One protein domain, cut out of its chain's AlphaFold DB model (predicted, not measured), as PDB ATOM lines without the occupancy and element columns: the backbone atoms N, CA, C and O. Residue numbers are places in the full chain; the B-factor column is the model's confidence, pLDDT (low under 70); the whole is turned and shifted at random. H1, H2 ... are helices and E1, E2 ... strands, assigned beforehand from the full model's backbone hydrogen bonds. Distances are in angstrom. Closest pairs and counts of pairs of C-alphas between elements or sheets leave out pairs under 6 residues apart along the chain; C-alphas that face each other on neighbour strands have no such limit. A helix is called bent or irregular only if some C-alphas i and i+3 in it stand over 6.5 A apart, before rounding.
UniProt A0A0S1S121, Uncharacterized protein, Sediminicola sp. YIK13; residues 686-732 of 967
ATOM      1  N   SER A 686       9.457 -65.426 -16.633       74.25
ATOM      2  CA  SER A 686       9.305 -64.578 -17.824       74.25
ATOM      3  C   SER A 686       8.213 -63.520 -17.657       74.25
ATOM      4  O   SER A 686       8.374 -62.409 -18.154       74.25
ATOM      5  N   TYR A 687       7.115 -63.845 -16.973       78.00
ATOM      6  CA  TYR A 687       6.054 -62.899 -16.652       78.00
ATOM      7  C   TYR A 687       6.548 -61.838 -15.665       78.00
ATOM      8  O   TYR A 687       6.331 -60.655 -15.896       78.00
ATOM      9  N   VAL A 688       7.269 -62.245 -14.614       73.81
ATOM     10  CA  VAL A 688       7.842 -61.312 -13.628       73.81
ATOM     11  C   VAL A 688       8.895 -60.399 -14.269       73.81
ATOM     12  O   VAL A 688       8.834 -59.187 -14.090       73.81
ATOM     13  N   ASP A 689       9.810 -60.945 -15.075       72.56
ATOM     14  CA  ASP A 689      10.842 -60.157 -15.760       72.56
ATOM     15  C   ASP A 689      10.222 -59.141 -16.746       72.56
ATOM     16  O   ASP A 689      10.635 -57.980 -16.770       72.56
ATOM     17  N   ASN A 690       9.200 -59.533 -17.521       66.75
ATOM     18  CA  ASN A 690       8.509 -58.632 -18.458       66.75
ATOM     19  C   ASN A 690       7.617 -57.599 -17.746       66.75
ATOM     20  O   ASN A 690       7.529 -56.456 -18.192       66.75
ATOM     21  N   ALA A 691       6.987 -57.961 -16.623       66.00
ATOM     22  CA  ALA A 691       6.195 -57.032 -15.816       66.00
ATOM     23  C   ALA A 691       7.074 -55.977 -15.112       66.00
ATOM     24  O   ALA A 691       6.662 -54.826 -14.980       66.00
ATOM     25  N   ILE A 692       8.303 -56.333 -14.716       63.56
ATOM     26  CA  ILE A 692       9.249 -55.420 -14.048       63.56
ATOM     27  C   ILE A 692      10.013 -54.537 -15.050       63.56
ATOM     28  O   ILE A 692      10.273 -53.370 -14.760       63.56
ATOM     29  N   THR A 693      10.344 -55.035 -16.245       56.22
ATOM     30  CA  THR A 693      11.059 -54.238 -17.267       56.22
ATOM     31  C   THR A 693      10.156 -53.267 -18.037       56.22
ATOM     32  O   THR A 693      10.640 -52.230 -18.484       56.22
ATOM     33  N   GLY A 694       8.848 -53.531 -18.135       55.53
ATOM     34  CA  GLY A 694       7.880 -52.608 -18.744       55.53
ATOM     35  C   GLY A 694       7.349 -51.508 -17.813       55.53
ATOM     36  O   GLY A 694       6.953 -50.451 -18.295       55.53
ATOM     37  N   SER A 695       7.350 -51.725 -16.489       53.97
ATOM     38  CA  SER A 695       6.711 -50.814 -15.518       53.97
ATOM     39  C   SER A 695       7.663 -49.827 -14.831       53.97
ATOM     40  O   SER A 695       7.186 -48.963 -14.100       53.97
ATOM     41  N   ASN A 696       8.979 -49.923 -15.064       56.84
ATOM     42  CA  ASN A 696       9.991 -49.066 -14.425       56.84
ATOM     43  C   ASN A 696      10.722 -48.116 -15.398       56.84
ATOM     44  O   ASN A 696      11.603 -47.372 -14.975       56.84
ATOM     45  N   ALA A 697      10.372 -48.117 -16.689       63.66
ATOM     46  CA  ALA A 697      10.915 -47.166 -17.658       63.66
ATOM     47  C   ALA A 697      10.124 -45.847 -17.607       63.66
ATOM     48  O   ALA A 697       8.966 -45.793 -18.020       63.66
ATOM     49  N   LEU A 698      10.738 -44.776 -17.096       68.12
ATOM     50  CA  LEU A 698      10.153 -43.434 -17.119       68.12
ATOM     51  C   LEU A 698      10.350 -42.804 -18.507       68.12
ATOM     52  O   LEU A 698      11.454 -42.795 -19.051       68.12
ATOM     53  N   ALA A 699       9.277 -42.268 -19.089       70.75
ATOM     54  CA  ALA A 699       9.393 -41.342 -20.213       70.75
ATOM     55  C   ALA A 699       9.947 -39.992 -19.717       70.75
ATOM     56  O   ALA A 699       9.789 -39.661 -18.539       70.75
ATOM     57  N   ASN A 700      10.559 -39.198 -20.604       66.81
ATOM     58  CA  ASN A 700      10.940 -37.820 -20.273       66.81
ATOM     59  C   ASN A 700       9.734 -37.072 -19.671       66.81
ATOM     60  O   ASN A 700       8.605 -37.251 -20.121       66.81
ATOM     61  N   ALA A 701      10.003 -36.236 -18.674       75.94
ATOM     62  CA  ALA A 701       9.083 -35.492 -17.813       75.94
ATOM     63  C   ALA A 701       8.402 -36.275 -16.682       75.94
ATOM     64  O   ALA A 701       7.733 -35.646 -15.866       75.94
ATOM     65  N   ASN A 702       8.582 -37.594 -16.555       79.19
ATOM     66  CA  ASN A 702       7.901 -38.374 -15.516       79.19
ATOM     67  C   ASN A 702       8.830 -38.783 -14.361       79.19
ATOM     68  O   ASN A 702       9.969 -39.182 -14.583       79.19
ATOM     69  N   ILE A 703       8.305 -38.763 -13.132       83.50
ATOM     70  CA  ILE A 703       8.942 -39.269 -11.904       83.50
ATOM     71  C   ILE A 703       8.005 -40.258 -11.195       83.50
ATOM     72  O   ILE A 703       6.787 -40.104 -11.257       83.50
ATOM     73  N   PHE A 704       8.536 -41.273 -10.508       81.00
ATOM     74  CA  PHE A 704       7.715 -42.142  -9.656       81.00
ATOM     75  C   PHE A 704       7.392 -41.455  -8.324       81.00
ATOM     76  O   PHE A 704       8.286 -41.195  -7.523       81.00
ATOM     77  N   VAL A 705       6.108 -41.208  -8.067       76.44
ATOM     78  CA  VAL A 705       5.579 -40.734  -6.778       76.44
ATOM     79  C   VAL A 705       4.586 -41.752  -6.222       76.44
ATOM     80  O   VAL A 705       3.955 -42.487  -6.976       76.44
ATOM     81  N   GLY A 706       4.446 -41.832  -4.899       73.94
ATOM     82  CA  GLY A 706       3.437 -42.695  -4.282       73.94
ATOM     83  C   GLY A 706       2.027 -42.164  -4.543       73.94
ATOM     84  O   GLY A 706       1.758 -40.988  -4.304       73.94
ATOM     85  N   ASN A 707       1.112 -43.014  -5.009       74.81
ATOM     86  CA  ASN A 707      -0.314 -42.691  -4.992       74.81
ATOM     87  C   ASN A 707      -0.855 -42.699  -3.546       74.81
ATOM     88  O   ASN A 707      -0.146 -43.054  -2.604       74.81
ATOM     89  N   ALA A 708      -2.130 -42.352  -3.348       73.56
ATOM     90  CA  ALA A 708      -2.749 -42.308  -2.015       73.56
ATOM     91  C   ALA A 708      -2.723 -43.652  -1.246       73.56
ATOM     92  O   ALA A 708      -2.940 -43.667  -0.039       73.56
ATOM     93  N   ALA A 709      -2.440 -44.770  -1.924       75.12
ATOM     94  CA  ALA A 709      -2.265 -46.096  -1.334       75.12
ATOM     95  C   ALA A 709      -0.780 -46.494  -1.154       75.12
ATOM     96  O   ALA A 709      -0.487 -47.651  -0.865       75.12
ATOM     97  N   GLY A 710       0.166 -45.566  -1.350       64.06
ATOM     98  CA  GLY A 710       1.606 -45.793  -1.183       64.06
ATOM     99  C   GLY A 710       2.279 -46.572  -2.320       64.06
ATOM    100  O   GLY A 710       3.415 -47.008  -2.166       64.06
ATOM    101  N   THR A 711       1.609 -46.762  -3.462       77.06
ATOM    102  CA  THR A 711       2.165 -47.480  -4.625       77.06
ATOM    103  C   THR A 711       2.822 -46.502  -5.600       77.06
ATOM    104  O   THR A 711       2.224 -45.475  -5.921       77.06
ATOM    105  N   ALA A 712       4.028 -46.809  -6.089       69.44
ATOM    106  CA  ALA A 712       4.753 -45.959  -7.037       69.44
ATOM    107  C   ALA A 712       4.005 -45.835  -8.380       69.44
ATOM    108  O   ALA A 712       3.758 -46.828  -9.061       69.44
ATOM    109  N   GLN A 713       3.662 -44.609  -8.766       79.88
ATOM    110  CA  GLN A 713       3.010 -44.250 -10.022       79.88
ATOM    111  C   GLN A 713       3.821 -43.153 -10.714       79.88
ATOM    112  O   GLN A 713       4.280 -42.211 -10.071       79.88
ATOM    113  N   ALA A 714       4.008 -43.264 -12.029       78.62
ATOM    114  CA  ALA A 714       4.650 -42.212 -12.805       78.62
ATOM    115  C   ALA A 714       3.742 -40.968 -12.850       78.62
ATOM    116  O   ALA A 714       2.624 -41.037 -13.362       78.62
ATOM    117  N   ALA A 715       4.223 -39.843 -12.329       78.69
ATOM    118  CA  ALA A 715       3.587 -38.538 -12.424       78.69
ATOM    119  C   ALA A 715       4.461 -37.599 -13.254       78.69
ATOM    120  O   ALA A 715       5.684 -37.582 -13.114       78.69
ATOM    121  N   THR A 716       3.832 -36.817 -14.125       80.88
ATOM    122  CA  THR A 716       4.533 -35.835 -14.950       80.88
ATOM    123  C   THR A 716       4.882 -34.608 -14.113       80.88
ATOM    124  O   THR A 716       3.994 -33.940 -13.580       80.88
ATOM    125  N   VAL A 717       6.170 -34.284 -14.022       78.38
ATOM    126  CA  VAL A 717       6.638 -32.979 -13.554       78.38
ATOM    127  C   VAL A 717       6.257 -31.973 -14.639       78.38
ATOM    128  O   VAL A 717       6.739 -32.057 -15.769       78.38
ATOM    129  N   SER A 718       5.308 -31.089 -14.329       71.31
ATOM    130  CA  SER A 718       4.743 -30.127 -15.280       71.31
ATOM    131  C   SER A 718       4.701 -28.719 -14.692       71.31
ATOM    132  O   SER A 718       4.757 -28.535 -13.475       71.31
ATOM    133  N   GLY A 719       4.614 -27.725 -15.577       78.69
ATOM    134  CA  GLY A 719       4.690 -26.309 -15.237       78.69
ATOM    135  C   GLY A 719       6.114 -25.785 -15.387       78.69
ATOM    136  O   GLY A 719       6.699 -25.858 -16.462       78.69
ATOM    137  N   ASP A 720       6.651 -25.271 -14.291       80.81
ATOM    138  CA  ASP A 720       7.893 -24.499 -14.222       80.81
ATOM    139  C   ASP A 720       9.176 -25.337 -14.310       80.81
ATOM    140  O   ASP A 720      10.265 -24.794 -14.488       80.81
ATOM    141  N   ALA A 721       9.066 -26.659 -14.201       79.94
ATOM    142  CA  ALA A 721      10.187 -27.576 -14.317       79.94
ATOM    143  C   ALA A 721       9.804 -28.820 -15.123       79.94
ATOM    144  O   ALA A 721       8.677 -29.308 -15.058       79.94
ATOM    145  N   THR A 722      10.775 -29.344 -15.859       81.12
ATOM    146  CA  THR A 722      10.709 -30.607 -16.597       81.12
ATOM    147  C   THR A 722      11.916 -31.451 -16.209       81.12
ATOM    148  O   THR A 722      13.014 -30.918 -16.082       81.12
ATOM    149  N   ILE A 723      11.739 -32.752 -16.007       81.88
ATOM    150  CA  ILE A 723      12.829 -33.680 -15.672       81.88
ATOM    151  C   ILE A 723      13.023 -34.669 -16.820       81.88
ATOM    152  O   ILE A 723      12.036 -35.175 -17.332       81.88
ATOM    153  N   ASP A 724      14.238 -34.953 -17.278       79.88
ATOM    154  CA  ASP A 724      14.435 -36.000 -18.290       79.88
ATOM    155  C   ASP A 724      14.524 -37.406 -17.671       79.88
ATOM    156  O   ASP A 724      14.617 -37.575 -16.453       79.88
ATOM    157  N   ASN A 725      14.485 -38.443 -18.511       70.25
ATOM    158  CA  ASN A 725      14.550 -39.832 -18.057       70.25
ATOM    159  C   ASN A 725      15.939 -40.280 -17.552       70.25
ATOM    160  O   ASN A 725      16.080 -41.429 -17.132       70.25
ATOM    161  N   THR A 726      16.947 -39.399 -17.573       74.88
ATOM    162  CA  THR A 726      18.266 -39.602 -16.947       74.88
ATOM    163  C   THR A 726      18.376 -38.933 -15.573       74.88
ATOM    164  O   THR A 726      19.357 -39.150 -14.862       74.88
ATOM    165  N   GLY A 727      17.350 -38.173 -15.170       71.56
ATOM    166  CA  GLY A 727      17.286 -37.456 -13.897       71.56
ATOM    167  C   GLY A 727      17.718 -35.990 -13.978       71.56
ATOM    168  O   GLY A 727      17.827 -35.344 -12.935       71.56
ATOM    169  N   ALA A 728      17.954 -35.437 -15.174       76.62
ATOM    170  CA  ALA A 728      18.316 -34.032 -15.328       76.62
ATOM    171  C   ALA A 728      17.074 -33.136 -15.208       76.62
ATOM    172  O   ALA A 728      16.152 -33.203 -16.023       76.62
ATOM    173  N   LEU A 729      17.049 -32.280 -14.183       83.06
ATOM    174  CA  LEU A 729      15.989 -31.301 -13.954       83.06
ATOM    175  C   LEU A 729      16.299 -30.001 -14.706       83.06
ATOM    176  O   LEU A 729      17.285 -29.331 -14.418       83.06
ATOM    177  N   THR A 730      15.430 -29.626 -15.638       81.44
ATOM    178  CA  THR A 730      15.464 -28.344 -16.352       81.44
ATOM    179  C   THR A 730      14.304 -27.477 -15.876       81.44
ATOM    180  O   THR A 730      13.144 -27.860 -16.016       81.44
ATOM    181  N   ILE A 731      14.609 -26.309 -15.319       83.62
ATOM    182  CA  ILE A 731      13.622 -25.296 -14.928       83.62
ATOM    183  C   ILE A 731      13.438 -24.344 -16.115       83.62
ATOM    184  O   ILE A 731      14.422 -23.965 -16.749       83.62
ATOM    185  N   ALA A 732      12.197 -23.998 -16.456       79.88
ATOM    186  CA  ALA A 732      11.918 -23.109 -17.579       79.88
ATOM    187  C   ALA A 732      12.501 -21.706 -17.330       79.88
ATOM    188  O   ALA A 732      12.607 -21.255 -16.187       79.88
TER     189      ALA A 732
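Overview. This is residues 686 to 732 of the 967 residues of an uncharacterized protein of Sediminicola sp. YIK13 (UniProt A0A0S1S121). A lone helix, H1, sticks out with its residues 686 to 694 at one end of a flat, loosely built body of two small strand hairpins, E1 with E2 and then E3 with E4. The helix and the hairpin of E3 and E4 lie at the two ends of the long axis, with the hairpin of E1 and E2 between them. The printed part has 47 residues with one named helix and four named strands, in the order H1, E1, E2, E3, E4; each hairpin is an antiparallel sheet of two strands, E1 - E2 and E3 - E4, and the class is mixed, helices and strands. The whole is loose, with a radius of gyration of the C-alphas of 12.6 A, and the C-alphas span 41 by 25 by 11 A.

Along the chain. Find C-alpha 686 at (9.305, -64.578, -17.824); from there H1, residues 686 to 695, runs 14.2 A to C-alpha 695 at (6.711, -50.814, -15.518). Go on to C-alpha 702 at (7.901, -38.374, -15.516), where E1, residues 702 to 706, begins its 12.8 A. E2, residues 712 to 716, covers 12.9 A. Then come two shorter strands, E3, residues 721 to 723, and E4, residues 729 to 731, which ends at C-alpha 731 at (13.622, -25.296, -14.928).

Arrangement. Begin at H1, which is apart from E2, E3 and E4; it is not bent, and in its backbone 5 of 6 O i to N i+4 pairs are within hydrogen-bond range. Next look at the hairpin of E1 and E2, antiparallel at 140 degrees between their directions. C-alphas 702 and 716 face each other at 4.3 A, and N 705 and O 713 are within hydrogen-bond range at 2.9 A, as are N 715 and O 703 at 2.8 A. Beyond it, E3 and E4 form the second hairpin, antiparallel at 160 degrees; N 722 and O 730 are within hydrogen-bond range at 2.8 A. Between the hairpins, the closest C-alphas of E1 and E3 are those of Asn 702 and Ile 723, 6.8 A apart. E2 and E3 are apart, but only just, at 8.3 A, and E4 is apart from both E1 and E2.

Size, cuts and confidence. The two C-alphas farthest apart are the first and last printed, those of Ser 686 and Ala 732, at 41.6 A. Without the free residues 686 to 694, the body spans 31 by 19 by 10 A. The printed part has no cut and no long link; H1 to E1 is short, and the other three links are tight. Look in the B-factor column for the mean pLDDT of the printed part, 73.7; this model's confidence is under 70 at residues 690 to 698, 700, 710 and 712.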